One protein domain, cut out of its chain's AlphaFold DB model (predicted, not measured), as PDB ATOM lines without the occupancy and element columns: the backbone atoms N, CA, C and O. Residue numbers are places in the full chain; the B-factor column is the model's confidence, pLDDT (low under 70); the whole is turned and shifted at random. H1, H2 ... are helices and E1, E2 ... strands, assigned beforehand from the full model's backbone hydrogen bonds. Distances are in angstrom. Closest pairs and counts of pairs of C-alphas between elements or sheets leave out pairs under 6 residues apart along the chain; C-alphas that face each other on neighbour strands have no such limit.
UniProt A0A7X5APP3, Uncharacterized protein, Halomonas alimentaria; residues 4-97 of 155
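What this domain is: This is residues 4 to 97 of the 155 residues of an uncharacterized protein of Halomonas alimentaria (UniProt A0A7X5APP3). With little regular structure, two small antiparallel sheets, the meander E1-E2-E3, each strand the antiparallel neighbour of the one before, and the hairpin E4-E5, accompany a long loop, residues 9 to 39; at one end residues 92 to 97 stick out. The 94 printed residues hold H1 E1 E2 E3 H2 E4 E5 H3, a mixed class with 36 residues in named elements. The whole is only just loose, close to compact: radius of gyration of the C-alphas 15.1 A, spans 47 by 32 by 25 A.

How they stand to each other: H1, residues 4 to 8, touches no helix. E1, residues 40 to 42, and E2, residues 47 to 50, form a hairpin; N 42 and O 47 are 2.8 A apart. E2 and E3, residues 53 to 56, form another; N 48 and O 55 are 2.8 A apart. E4, residues 71 to 75, and E5, residues 84 to 88, form a third; N 74 and O 85 are 2.9 A apart. The closest C-alphas of H2, residues 62 to 65, and E5 are Cys 64 and Glu 88, 6.5 A. Every O i to N i+4 pair is within hydrogen-bond range in H1, 1 of 2 in H3, residues 91 to 96; H2 is too short.

Where its parts are: H1 begins at C-alpha 4 (-27.638, -27.795, -43.537). E4 measures 13.4 A and E5 13.3 A. H3, 9.2 A, ends at C-alpha 96 (-39.381, -46.651, -5.948).

The domain as a whole: The printed part has no cut. H1 to E1 is a long link. Residues under pLDDT 70 include 92 to 97.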
ATOM      1  N   LYS A   4     -29.028 -28.177 -43.812       72.56
ATOM      2  CA  LYS A   4     -27.638 -27.795 -43.537       72.56
ATOM      3  C   LYS A   4     -27.560 -26.432 -42.840       72.56
ATOM      4  O   LYS A   4     -26.934 -26.326 -41.794       72.56
ATOM      5  N   LYS A   5     -28.285 -25.427 -43.345       77.12
ATOM      6  CA  LYS A   5     -28.340 -24.088 -42.726       77.12
ATOM      7  C   LYS A   5     -28.993 -24.094 -41.338       77.12
ATOM      8  O   LYS A   5     -28.647 -23.275 -40.492       77.12
ATOM      9  N   ALA A   6     -29.961 -24.981 -41.101       73.06
ATOM     10  CA  ALA A   6     -30.604 -25.126 -39.795       73.06
ATOM     11  C   ALA A   6     -29.667 -25.770 -38.761       73.06
ATOM     12  O   ALA A   6     -29.593 -25.293 -37.629       73.06
ATOM     13  N   LEU A   7     -28.925 -26.802 -39.176       74.12
ATOM     14  CA  LEU A   7     -27.899 -27.475 -38.375       74.12
ATOM     15  C   LEU A   7     -26.737 -26.535 -38.040       74.12
ATOM     16  O   LEU A   7     -26.351 -26.425 -36.883       74.12
ATOM     17  N   GLU A   8     -26.221 -25.801 -39.030       73.75
ATOM     18  CA  GLU A   8     -25.153 -24.805 -38.839       73.75
ATOM     19  C   GLU A   8     -25.543 -23.714 -37.834       73.75
ATOM     20  O   GLU A   8     -24.704 -23.247 -37.069       73.75
ATOM     21  N   ALA A   9     -26.823 -23.338 -37.801       75.62
ATOM     22  CA  ALA A   9     -27.351 -22.355 -36.864       75.62
ATOM     23  C   ALA A   9     -27.766 -22.947 -35.502       75.62
ATOM     24  O   ALA A   9     -28.262 -22.199 -34.665       75.62
ATOM     25  N   GLY A  10     -27.636 -24.265 -35.286       71.56
ATOM     26  CA  GLY A  10     -28.068 -24.935 -34.052       71.56
ATOM     27  C   GLY A  10     -29.584 -24.908 -33.809       71.56
ATOM     28  O   GLY A  10     -30.020 -25.047 -32.676       71.56
ATOM     29  N   ARG A  11     -30.395 -24.705 -34.857       72.06
ATOM     30  CA  ARG A  11     -31.862 -24.519 -34.775       72.06
ATOM     31  C   ARG A  11     -32.659 -25.714 -35.301       72.06
ATOM     32  O   ARG A  11     -33.815 -25.567 -35.686       72.06
ATOM     33  N   TYR A  12     -32.023 -26.871 -35.445       72.25
ATOM     34  CA  TYR A  12     -32.702 -28.046 -35.976       72.25
ATOM     35  C   TYR A  12     -33.527 -28.745 -34.891       72.25
ATOM     36  O   TYR A  12     -32.980 -29.205 -33.893       72.25
ATOM     37  N   GLU A  13     -34.828 -28.875 -35.148       65.06
ATOM     38  CA  GLU A  13     -35.782 -29.608 -34.319       65.06
ATOM     39  C   GLU A  13     -36.539 -30.613 -35.205       65.06
ATOM     40  O   GLU A  13     -37.268 -30.228 -36.117       65.06
ATOM     41  N   GLY A  14     -36.342 -31.914 -34.979       68.06
ATOM     42  CA  GLY A  14     -37.013 -32.986 -35.724       68.06
ATOM     43  C   GLY A  14     -36.220 -34.289 -35.677       68.06
ATOM     44  O   GLY A  14     -35.015 -34.241 -35.496       68.06
ATOM     45  N   GLY A  15     -36.855 -35.451 -35.849       70.44
ATOM     46  CA  GLY A  15     -36.190 -36.760 -35.733       70.44
ATOM     47  C   GLY A  15     -34.915 -36.891 -36.585       70.44
ATOM     48  O   GLY A  15     -34.907 -36.497 -37.750       70.44
ATOM     49  N   VAL A  16     -33.837 -37.455 -36.028       71.62
ATOM     50  CA  VAL A  16     -32.615 -37.784 -36.790       71.62
ATOM     51  C   VAL A  16     -32.644 -39.267 -37.108       71.62
ATOM     52  O   VAL A  16     -32.676 -40.087 -36.200       71.62
ATOM     53  N   ARG A  17     -32.635 -39.630 -38.391       70.12
ATOM     54  CA  ARG A  17     -32.553 -41.038 -38.799       70.12
ATOM     55  C   ARG A  17     -31.109 -41.513 -38.773       70.12
ATOM     56  O   ARG A  17     -30.232 -40.836 -39.308       70.12
ATOM     57  N   MET A  18     -30.869 -42.676 -38.176       71.12
ATOM     58  CA  MET A  18     -29.555 -43.310 -38.212       71.12
ATOM     59  C   MET A  18     -29.429 -44.168 -39.479       71.12
ATOM     60  O   MET A  18     -29.835 -45.331 -39.495       71.12
ATOM     61  N   GLY A  19     -28.872 -43.585 -40.545       70.56
ATOM     62  CA  GLY A  19     -28.705 -44.265 -41.835       70.56
ATOM     63  C   GLY A  19     -30.018 -44.870 -42.346       70.56
ATOM     64  O   GLY A  19     -31.073 -44.244 -42.235       70.56
ATOM     65  N   ASP A  20     -29.947 -46.114 -42.825       72.25
ATOM     66  CA  ASP A  20     -31.091 -46.851 -43.385       72.25
ATOM     67  C   ASP A  20     -31.745 -47.824 -42.384       72.25
ATOM     68  O   ASP A  20     -32.603 -48.623 -42.744       72.25
ATOM     69  N   THR A  21     -31.369 -47.762 -41.102       67.44
ATOM     70  CA  THR A  21     -31.816 -48.719 -40.066       67.44
ATOM     71  C   THR A  21     -33.279 -48.552 -39.642       67.44
ATOM     72  O   THR A  21     -33.804 -49.367 -38.888       67.44
ATOM     73  N   GLY A  22     -33.936 -47.472 -40.071       67.50
ATOM     74  CA  GLY A  22     -35.282 -47.103 -39.625       67.50
ATOM     75  C   GLY A  22     -35.340 -46.489 -38.218       67.50
ATOM     76  O   GLY A  22     -36.389 -45.973 -37.836       67.50
ATOM     77  N   ILE A  23     -34.228 -46.471 -37.474       66.38
ATOM     78  CA  ILE A  23     -34.145 -45.872 -36.136       66.38
ATOM     79  C   ILE A  23     -34.210 -44.346 -36.255       66.38
ATOM     80  O   ILE A  23     -33.406 -43.726 -36.963       66.38
ATOM     81  N   VAL A  24     -35.158 -43.735 -35.542       68.25
ATOM     82  CA  VAL A  24     -35.298 -42.280 -35.416       68.25
ATOM     83  C   VAL A  24     -34.871 -41.874 -34.013       68.25
ATOM     84  O   VAL A  24     -35.564 -42.147 -33.039       68.25
ATOM     85  N   LEU A  25     -33.740 -41.185 -33.915       70.44
ATOM     86  CA  LEU A  25     -33.225 -40.667 -32.657       70.44
ATOM     87  C   LEU A  25     -34.183 -39.627 -32.077       70.44
ATOM     88  O   LEU A  25     -34.625 -38.704 -32.775       70.44
ATOM     89  N   ASN A  26     -34.435 -39.735 -30.775       68.25
ATOM     90  CA  ASN A  26     -35.186 -38.738 -30.030       68.25
ATOM     91  C   ASN A  26     -34.377 -37.438 -29.919       68.25
ATOM     92  O   ASN A  26     -33.526 -37.272 -29.043       68.25
ATOM     93  N   THR A  27     -34.658 -36.483 -30.802       65.06
ATOM     94  CA  THR A  27     -33.904 -35.226 -30.872       65.06
ATOM     95  C   THR A  27     -34.092 -34.299 -29.695       65.06
ATOM     96  O   THR A  27     -33.274 -33.403 -29.526       65.06
ATOM     97  N   ARG A  28     -35.073 -34.544 -28.817       65.56
ATOM     98  CA  ARG A  28     -35.170 -33.830 -27.533       65.56
ATOM     99  C   ARG A  28     -33.956 -34.082 -26.632       65.56
ATOM    100  O   ARG A  28     -33.753 -33.348 -25.674       65.56
ATOM    101  N   ARG A  29     -33.152 -35.111 -26.926       66.75
ATOM    102  CA  ARG A  29     -31.902 -35.428 -26.220       66.75
ATOM    103  C   ARG A  29     -30.677 -34.718 -26.768       66.75
ATOM    104  O   ARG A  29     -29.629 -34.739 -26.130       66.75
ATOM    105  N   LEU A  30     -30.780 -34.147 -27.961       70.88
ATOM    106  CA  LEU A  30     -29.658 -33.509 -28.623       70.88
ATOM    107  C   LEU A  30     -29.703 -32.024 -28.279       70.88
ATOM    108  O   LEU A  30     -30.566 -31.302 -28.764       70.88
ATOM    109  N   THR A  31     -28.759 -31.561 -27.458       66.31
ATOM    110  CA  THR A  31     -28.574 -30.118 -27.223       66.31
ATOM    111  C   THR A  31     -28.243 -29.394 -28.527       66.31
ATOM    112  O   THR A  31     -28.609 -28.239 -28.718       66.31
ATOM    113  N   ALA A  32     -27.547 -30.082 -29.433       67.88
ATOM    114  CA  ALA A  32     -27.285 -29.627 -30.785       67.88
ATOM    115  C   ALA A  32     -27.052 -30.832 -31.701       67.88
ATOM    116  O   ALA A  32     -26.491 -31.848 -31.285       67.88
ATOM    117  N   VAL A  33     -27.437 -30.690 -32.966       74.81
ATOM    118  CA  VAL A  33     -27.009 -31.585 -34.043       74.81
ATOM    119  C   VAL A  33     -26.002 -30.819 -34.880       74.81
ATOM    120  O   VAL A  33     -26.322 -29.764 -35.427       74.81
ATOM    121  N   VAL A  34     -24.774 -31.328 -34.946       75.62
ATOM    122  CA  VAL A  34     -23.645 -30.601 -35.530       75.62
ATOM    123  C   VAL A  34     -23.165 -31.292 -36.802       75.62
ATOM    124  O   VAL A  34     -23.117 -32.524 -36.848       75.62
ATOM    125  N   PRO A  35     -22.796 -30.542 -37.853       74.88
ATOM    126  CA  PRO A  35     -22.154 -31.137 -39.015       74.88
ATOM    127  C   PRO A  35     -20.796 -31.737 -38.632       74.88
ATOM    128  O   PRO A  35     -19.967 -31.052 -38.039       74.88
ATOM    129  N   LEU A  36     -20.545 -32.993 -39.018       77.75
ATOM    130  CA  LEU A  36     -19.319 -33.716 -38.647       77.75
ATOM    131  C   LEU A  36     -18.034 -32.973 -39.048       77.75
ATOM    132  O   LEU A  36     -17.079 -32.956 -38.290       77.75
ATOM    133  N   HIS A  37     -18.021 -32.297 -40.200       81.88
ATOM    134  CA  HIS A  37     -16.859 -31.538 -40.685       81.88
ATOM    135  C   HIS A  37     -16.540 -30.280 -39.859       81.88
ATOM    136  O   HIS A  37     -15.473 -29.697 -40.031       81.88
ATOM    137  N   HIS A  38     -17.446 -29.843 -38.981       82.19
ATOM    138  CA  HIS A  38     -17.213 -28.742 -38.038       82.19
ATOM    139  C   HIS A  38     -16.751 -29.231 -36.660       82.19
ATOM    140  O   HIS A  38     -16.507 -28.412 -35.774       82.19
ATOM    141  N   LEU A  39     -16.662 -30.545 -36.468       86.31
ATOM    142  CA  LEU A  39     -16.196 -31.177 -35.247       86.31
ATOM    143  C   LEU A  39     -14.838 -31.819 -35.526       86.31
ATOM    144  O   LEU A  39     -14.697 -32.633 -36.438       86.31
ATOM    145  N   ARG A  40     -13.832 -31.460 -34.729       91.12
ATOM    146  CA  ARG A  40     -12.506 -32.073 -34.811       91.12
ATOM    147  C   ARG A  40     -12.334 -33.045 -33.656       91.12
ATOM    148  O   ARG A  40     -12.340 -32.629 -32.502       91.12
ATOM    149  N   LEU A  41     -12.185 -34.329 -33.966       89.88
ATOM    150  CA  LEU A  41     -11.794 -35.331 -32.977       89.88
ATOM    151  C   LEU A  41     -10.283 -35.246 -32.743       89.88
ATOM    152  O   LEU A  41      -9.505 -35.221 -33.697       89.88
ATOM    153  N   VAL A  42      -9.886 -35.192 -31.476       91.44
ATOM    154  CA  VAL A  42      -8.494 -35.165 -31.010       91.44
ATOM    155  C   VAL A  42      -8.313 -36.195 -29.891       91.44
ATOM    156  O   VAL A  42      -9.286 -36.815 -29.452       91.44
ATOM    157  N   GLU A  43      -7.069 -36.417 -29.456       85.88
ATOM    158  CA  GLU A  43      -6.732 -37.386 -28.396       85.88
ATOM    159  C   GLU A  43      -7.342 -38.776 -28.650       85.88
ATOM    160  O   GLU A  43      -8.091 -39.315 -27.832       85.88
ATOM    161  N   ASP A  44      -7.081 -39.325 -29.838       85.50
ATOM    162  CA  ASP A  44      -7.629 -40.607 -30.304       85.50
ATOM    163  C   ASP A  44      -9.169 -40.678 -30.266       85.50
ATOM    164  O   ASP A  44      -9.761 -41.744 -30.099       85.50
ATOM    165  N   GLY A  45      -9.839 -39.530 -30.395       85.44
ATOM    166  CA  GLY A  45     -11.298 -39.425 -30.382       85.44
ATOM    167  C   GLY A  45     -11.924 -39.336 -28.992       85.44
ATOM    168  O   GLY A  45     -13.149 -39.387 -28.888       85.44
ATOM    169  N   ARG A  46     -11.127 -39.175 -27.925       86.69
ATOM    170  CA  ARG A  46     -11.636 -38.939 -26.560       86.69
ATOM    171  C   ARG A  46     -12.139 -37.517 -26.353       86.69
ATOM    172  O   ARG A  46     -13.000 -37.286 -25.501       86.69
ATOM    173  N   VAL A  47     -11.619 -36.575 -27.132       90.69
ATOM    174  CA  VAL A  47     -11.989 -35.165 -27.063       90.69
ATOM    175  C   VAL A  47     -12.456 -34.701 -28.435       90.69
ATOM    176  O   VAL A  47     -11.896 -35.063 -29.468       90.69
ATOM    177  N   ALA A  48     -13.510 -33.897 -28.440       91.12
ATOM    178  CA  ALA A  48     -14.015 -33.208 -29.609       91.12
ATOM    179  C   ALA A  48     -13.854 -31.703 -29.408       91.12
ATOM    180  O   ALA A  48     -14.303 -31.148 -28.408       91.12
ATOM    181  N   GLU A  49     -13.257 -31.026 -30.372       92.50
ATOM    182  CA  GLU A  49     -13.260 -29.573 -30.430       92.50
ATOM    183  C   GLU A  49     -14.393 -29.099 -31.333       92.50
ATOM    184  O   GLU A  49     -14.514 -29.510 -32.492       92.50
ATOM    185  N   TRP A  50     -15.231 -28.219 -30.797       87.25
ATOM    186  CA  TRP A  50     -16.366 -27.649 -31.505       87.25
ATOM    187  C   TRP A  50     -16.685 -26.251 -30.967       87.25
ATOM    188  O   TRP A  50     -16.733 -26.039 -29.756       87.25
ATOM    189  N   GLN A  51     -16.886 -25.287 -31.876       84.56
ATOM    190  CA  GLN A  51     -17.115 -23.862 -31.563       84.56
ATOM    191  C   GLN A  51     -16.061 -23.250 -30.618       84.56
ATOM    192  O   GLN A  51     -16.385 -22.472 -29.722       84.56
ATOM    193  N   GLY A  52     -14.787 -23.618 -30.798       87.69
ATOM    194  CA  GLY A  52     -13.692 -23.129 -29.952       87.69
ATOM    195  C   GLY A  52     -13.724 -23.659 -28.513       87.69
ATOM    196  O   GLY A  52     -13.067 -23.096 -27.643       87.69
ATOM    197  N   ARG A  53     -14.500 -24.717 -28.248       89.44
ATOM    198  CA  ARG A  53     -14.577 -25.400 -26.953       89.44
ATOM    199  C   ARG A  53     -14.194 -26.864 -27.103       89.44
ATOM    200  O   ARG A  53     -14.498 -27.476 -28.125       89.44
ATOM    201  N   SER A  54     -13.589 -27.417 -26.060       91.00
ATOM    202  CA  SER A  54     -13.282 -28.843 -25.966       91.00
ATOM    203  C   SER A  54     -14.378 -29.573 -25.195       91.00
ATOM    204  O   SER A  54     -14.835 -29.110 -24.150       91.00
ATOM    205  N   TRP A  55     -14.786 -30.721 -25.718       88.81
ATOM    206  CA  TRP A  55     -15.852 -31.566 -25.200       88.81
ATOM    207  C   TRP A  55     -15.316 -32.979 -25.015       88.81
ATOM    208  O   TRP A  55     -14.662 -33.512 -25.909       88.81
ATOM    209  N   THR A  56     -15.615 -33.618 -23.889       88.75
ATOM    210  CA  THR A  56     -15.307 -35.042 -23.723       88.75
ATOM    211  C   THR A  56     -16.317 -35.882 -24.496       88.75
ATOM    212  O   THR A  56     -17.526 -35.665 -24.398       88.75
ATOM    213  N   VAL A  57     -15.822 -36.856 -25.253       87.88
ATOM    214  CA  VAL A  57     -16.650 -37.768 -26.040       87.88
ATOM    215  C   VAL A  57     -17.093 -38.938 -25.167       87.88
ATOM    216  O   VAL A  57     -16.277 -39.600 -24.526       87.88
ATOM    217  N   ALA A  58     -18.397 -39.208 -25.166       87.56
ATOM    218  CA  ALA A  58     -18.976 -40.397 -24.558       87.56
ATOM    219  C   ALA A  58     -19.559 -41.310 -25.639       87.56
ATOM    220  O   ALA A  58     -20.237 -40.853 -26.560       87.56
ATOM    221  N   GLN A  59     -19.309 -42.609 -25.512       86.12
ATOM    222  CA  GLN A  59     -19.925 -43.618 -26.360       86.12
ATOM    223  C   GLN A  59     -21.361 -43.872 -25.900       86.12
ATOM    224  O   GLN A  59     -21.629 -43.976 -24.704       86.12
ATOM    225  N   VAL A  60     -22.286 -44.001 -26.846       83.38
ATOM    226  CA  VAL A  60     -23.707 -44.219 -26.556       83.38
ATOM    227  C   VAL A  60     -24.090 -45.634 -27.006       83.38
ATOM    228  O   VAL A  60     -24.044 -45.916 -28.204       83.38
ATOM    229  N   PRO A  61     -24.462 -46.544 -26.085       83.19
ATOM    230  CA  PRO A  61     -24.987 -47.861 -26.432       83.19
ATOM    231  C   PRO A  61     -26.257 -47.753 -27.268       83.19
ATOM    232  O   PRO A  61     -27.061 -46.850 -27.055       83.19
ATOM    233  N   GLN A  62     -26.496 -48.734 -28.142       79.56
ATOM    234  CA  GLN A  62     -27.626 -48.689 -29.072       79.56
ATOM    235  C   GLN A  62     -28.984 -48.473 -28.382       79.56
ATOM    236  O   GLN A  62     -29.753 -47.618 -28.802       79.56
ATOM    237  N   ARG A  63     -29.257 -49.179 -27.277       80.25
ATOM    238  CA  ARG A  63     -30.514 -49.037 -26.510       80.25
ATOM    239  C   ARG A  63     -30.783 -47.608 -26.018       80.25
ATOM    240  O   ARG A  63     -31.928 -47.198 -25.859       80.25
ATOM    241  N   CYS A  64     -29.727 -46.827 -25.796       78.88
ATOM    242  CA  CYS A  64     -29.858 -45.455 -25.333       78.88
ATOM    243  C   CYS A  64     -30.350 -44.517 -26.443       78.88
ATOM    244  O   CYS A  64     -30.670 -43.374 -26.141       78.88
ATOM    245  N   TRP A  65     -30.449 -44.958 -27.698       76.00
ATOM    246  CA  TRP A  65     -31.073 -44.172 -28.763       76.00
ATOM    247  C   TRP A  65     -32.600 -44.144 -28.668       76.00
ATOM    248  O   TRP A  65     -33.193 -43.109 -28.970       76.00
ATOM    249  N   ASP A  66     -33.201 -45.229 -28.171       74.12
ATOM    250  CA  ASP A  66     -34.657 -45.407 -28.084       74.12
ATOM    251  C   ASP A  66     -35.232 -45.053 -26.706       74.12
ATOM    252  O   ASP A  66     -36.436 -44.855 -26.558       74.12
ATOM    253  N   TYR A  67     -34.380 -44.954 -25.679       76.06
ATOM    254  CA  TYR A  67     -34.810 -44.505 -24.357       76.06
ATOM    255  C   TYR A  67     -35.402 -43.077 -24.451       76.06
ATOM    256  O   TYR A  67     -34.983 -42.269 -25.282       76.06
ATOM    257  N   ASP A  68     -36.338 -42.714 -23.572       72.06
ATOM    258  CA  ASP A  68     -36.985 -41.389 -23.545       72.06
ATOM    259  C   ASP A  68     -36.598 -40.531 -22.324       72.06
ATOM    260  O   ASP A  68     -36.683 -39.304 -22.381       72.06
ATOM    261  N   GLY A  69     -36.081 -41.152 -21.259       73.75
ATOM    262  CA  GLY A  69     -35.619 -40.487 -20.039       73.75
ATOM    263  C   GLY A  69     -34.309 -39.698 -20.176       73.75
ATOM    264  O   GLY A  69     -33.835 -39.381 -21.268       73.75
ATOM    265  N   ARG A  70     -33.689 -39.352 -19.049       79.19
ATOM    266  CA  ARG A  70     -32.402 -38.640 -19.030       79.19
ATOM    267  C   ARG A  70     -31.246 -39.616 -19.265       79.19
ATOM    268  O   ARG A  70     -31.297 -40.744 -18.794       79.19
ATOM    269  N   LEU A  71     -30.194 -39.187 -19.959       84.06
ATOM    270  CA  LEU A  71     -28.933 -39.933 -20.038       84.06
ATOM    271  C   LEU A  71     -27.892 -39.325 -19.091       84.06
ATOM    272  O   LEU A  71     -27.878 -38.112 -18.872       84.06
ATOM    273  N   VAL A  72     -27.010 -40.162 -18.551       85.94
ATOM    274  CA  VAL A  72     -25.872 -39.761 -17.712       85.94
ATOM    275  C   VAL A  72     -24.578 -40.338 -18.276       85.94
ATOM    276  O   VAL A  72     -24.552 -41.478 -18.729       85.94
ATOM    277  N   ALA A  73     -23.501 -39.554 -18.269       89.31
ATOM    278  CA  ALA A  73     -22.173 -40.030 -18.650       89.31
ATOM    279  C   ALA A  73     -21.465 -40.635 -17.433       89.31
ATOM    280  O   ALA A  73     -21.485 -40.056 -16.347       89.31
ATOM    281  N   GLN A  74     -20.853 -41.798 -17.615       88.50
ATOM    282  CA  GLN A  74     -20.127 -42.522 -16.575       88.50
ATOM    283  C   GLN A  74     -18.817 -43.064 -17.142       88.50
ATOM    284  O   GLN A  74     -18.702 -43.272 -18.350       88.50
ATOM    285  N   ASN A  75     -17.836 -43.317 -16.278       88.31
ATOM    286  CA  ASN A  75     -16.628 -44.025 -16.689       88.31
ATOM    287  C   ASN A  75     -16.999 -45.436 -17.146       88.31
ATOM    288  O   ASN A  75     -17.756 -46.128 -16.464       88.31
ATOM    289  N   ASN A  76     -16.468 -45.856 -18.289       84.69
ATOM    290  CA  ASN A  76     -16.669 -47.198 -18.802       84.69
ATOM    291  C   ASN A  76     -15.873 -48.196 -17.937       84.69
ATOM    292  O   ASN A  76     -14.641 -48.165 -17.959       84.69
ATOM    293  N   PRO A  77     -16.543 -49.090 -17.185       78.44
ATOM    294  CA  PRO A  77     -15.866 -50.025 -16.288       78.44
ATOM    295  C   PRO A  77     -15.151 -51.158 -17.036       78.44
ATOM    296  O   PRO A  77     -14.365 -51.884 -16.438       78.44
ATOM    297  N   THR A  78     -15.439 -51.341 -18.327       78.50
ATOM    298  CA  THR A  78     -14.944 -52.463 -19.134       78.50
ATOM    299  C   THR A  78     -13.764 -52.069 -20.026       78.50
ATOM    300  O   THR A  78     -13.080 -52.938 -20.559       78.50
ATOM    301  N   SER A  79     -13.489 -50.774 -20.203       72.06
ATOM    302  CA  SER A  79     -12.351 -50.316 -21.001       72.06
ATOM    303  C   SER A  79     -11.128 -50.051 -20.128       72.06
ATOM    304  O   SER A  79     -11.201 -49.285 -19.175       72.06
ATOM    305  N   GLY A  80      -9.963 -50.575 -20.523       68.25
ATOM    306  CA  GLY A  80      -8.673 -50.270 -19.884       68.25
ATOM    307  C   GLY A  80      -8.167 -48.833 -20.092       68.25
ATOM    308  O   GLY A  80      -7.027 -48.529 -19.760       68.25
ATOM    309  N   SER A  81      -8.979 -47.946 -20.668       69.31
ATOM    310  CA  SER A  81      -8.661 -46.532 -20.874       69.31
ATOM    311  C   SER A  81      -9.835 -45.648 -20.434       69.31
ATOM    312  O   SER A  81     -10.958 -46.153 -20.353       69.31
ATOM    313  N   PRO A  82      -9.607 -44.354 -20.121       69.94
ATOM    314  CA  PRO A  82     -10.649 -43.451 -19.634       69.94
ATOM    315  C   PRO A  82     -11.617 -43.097 -20.769       69.94
ATOM    316  O   PRO A  82     -11.492 -42.066 -21.424       69.94
ATOM    317  N   ALA A  83     -12.556 -43.998 -21.044       83.06
ATOM    318  CA  ALA A  83     -13.655 -43.783 -21.968       83.06
ATOM    319  C   ALA A  83     -14.925 -43.495 -21.170       83.06
ATOM    320  O   ALA A  83     -15.217 -44.172 -20.181       83.06
ATOM    321  N   LEU A  84     -15.697 -42.503 -21.609       87.88
ATOM    322  CA  LEU A  84     -17.029 -42.270 -21.072       87.88
ATOM    323  C   LEU A  84     -18.052 -43.094 -21.851       87.88
ATOM    324  O   LEU A  84     -17.974 -43.218 -23.074       87.88
ATOM    325  N   ILE A  85     -19.037 -43.619 -21.135       88.69
ATOM    326  CA  ILE A  85     -20.219 -44.262 -21.691       88.69
ATOM    327  C   ILE A  85     -21.459 -43.524 -21.194       88.69
ATOM    328  O   ILE A  85     -21.592 -43.229 -20.005       88.69
ATOM    329  N   SER A  86     -22.367 -43.191 -22.103       86.19
ATOM    330  CA  SER A  86     -23.679 -42.664 -21.750       86.19
ATOM    331  C   SER A  86     -24.622 -43.812 -21.433       86.19
ATOM    332  O   SER A  86     -24.758 -44.751 -22.212       86.19
ATOM    333  N   THR A  87     -25.292 -43.738 -20.293       87.00
ATOM    334  CA  THR A  87     -26.262 -44.735 -19.845       87.00
ATOM    335  C   THR A  87     -27.568 -44.069 -19.437       87.00
ATOM    336  O   THR A  87     -27.654 -42.852 -19.265       87.00
ATOM    337  N   GLU A  88     -28.614 -44.875 -19.335       85.50
ATOM    338  CA  GLU A  88     -29.947 -44.455 -18.916       85.50
ATOM    339  C   GLU A  88     -29.933 -44.029 -17.442       85.50
ATOM    340  O   GLU A  88     -29.418 -44.743 -16.577       85.50
ATOM    341  N   ASP A  89     -30.518 -42.873 -17.132       82.81
ATOM    342  CA  ASP A  89     -30.711 -42.418 -15.758       82.81
ATOM    343  C   ASP A  89     -31.894 -43.157 -15.113       82.81
ATOM    344  O   ASP A  89     -33.029 -42.681 -15.074       82.81
ATOM    345  N   VAL A  90     -31.617 -44.344 -14.576       79.44
ATOM    346  CA  VAL A  90     -32.601 -45.179 -13.865       79.44
ATOM    347  C   VAL A  90     -32.687 -44.865 -12.363       79.44
ATOM    348  O   VAL A  90     -33.257 -45.637 -11.587       79.44
ATOM    349  N   SER A  91     -32.122 -43.738 -11.915       76.56
ATOM    350  CA  SER A  91     -32.084 -43.371 -10.491       76.56
ATOM    351  C   SER A  91     -33.482 -43.239  -9.873       76.56
ATOM    352  O   SER A  91     -33.705 -43.705  -8.757       76.56
ATOM    353  N   ARG A  92     -34.456 -42.705 -10.623       69.44
ATOM    354  CA  ARG A  92     -35.864 -42.622 -10.193       69.44
ATOM    355  C   ARG A  92     -36.538 -43.981 -10.032       69.44
ATOM    356  O   ARG A  92     -37.363 -44.134  -9.137       69.44
ATOM    357  N   ILE A  93     -36.185 -44.967 -10.858       66.00
ATOM    358  CA  ILE A  93     -36.704 -46.336 -10.719       66.00
ATOM    359  C   ILE A  93     -36.167 -46.932  -9.418       66.00
ATOM    360  O   ILE A  93     -36.934 -47.449  -8.614       66.00
ATOM    361  N   ARG A  94     -34.862 -46.764  -9.158       61.56
ATOM    362  CA  ARG A  94     -34.226 -47.225  -7.913       61.56
ATOM    363  C   ARG A  94     -34.869 -46.649  -6.651       61.56
ATOM    364  O   ARG A  94     -34.910 -47.353  -5.653       61.56
ATOM    365  N   GLN A  95     -35.367 -45.414  -6.693       60.91
ATOM    366  CA  GLN A  95     -36.034 -44.772  -5.550       60.91
ATOM    367  C   GLN A  95     -37.386 -45.405  -5.196       60.91
ATOM    368  O   GLN A  95     -37.781 -45.364  -4.037       60.91
ATOM    369  N   HIS A  96     -38.082 -46.001  -6.167       57.94
ATOM    370  CA  HIS A  96     -39.381 -46.651  -5.948       57.94
ATOM    371  C   HIS A  96     -39.254 -48.137  -5.593       57.94
ATOM    372  O   HIS A  96     -40.251 -48.790  -5.289       57.94
ATOM    373  N   ILE A  97     -38.036 -48.681  -5.609       61.00
ATOM    374  CA  ILE A  97     -37.771 -50.022  -5.100       61.00
ATOM    375  C   ILE A  97     -37.706 -49.908  -3.580       61.00
ATOM    376  O   ILE A  97     -36.725 -49.401  -3.031       61.00
TER     377      ILE A  97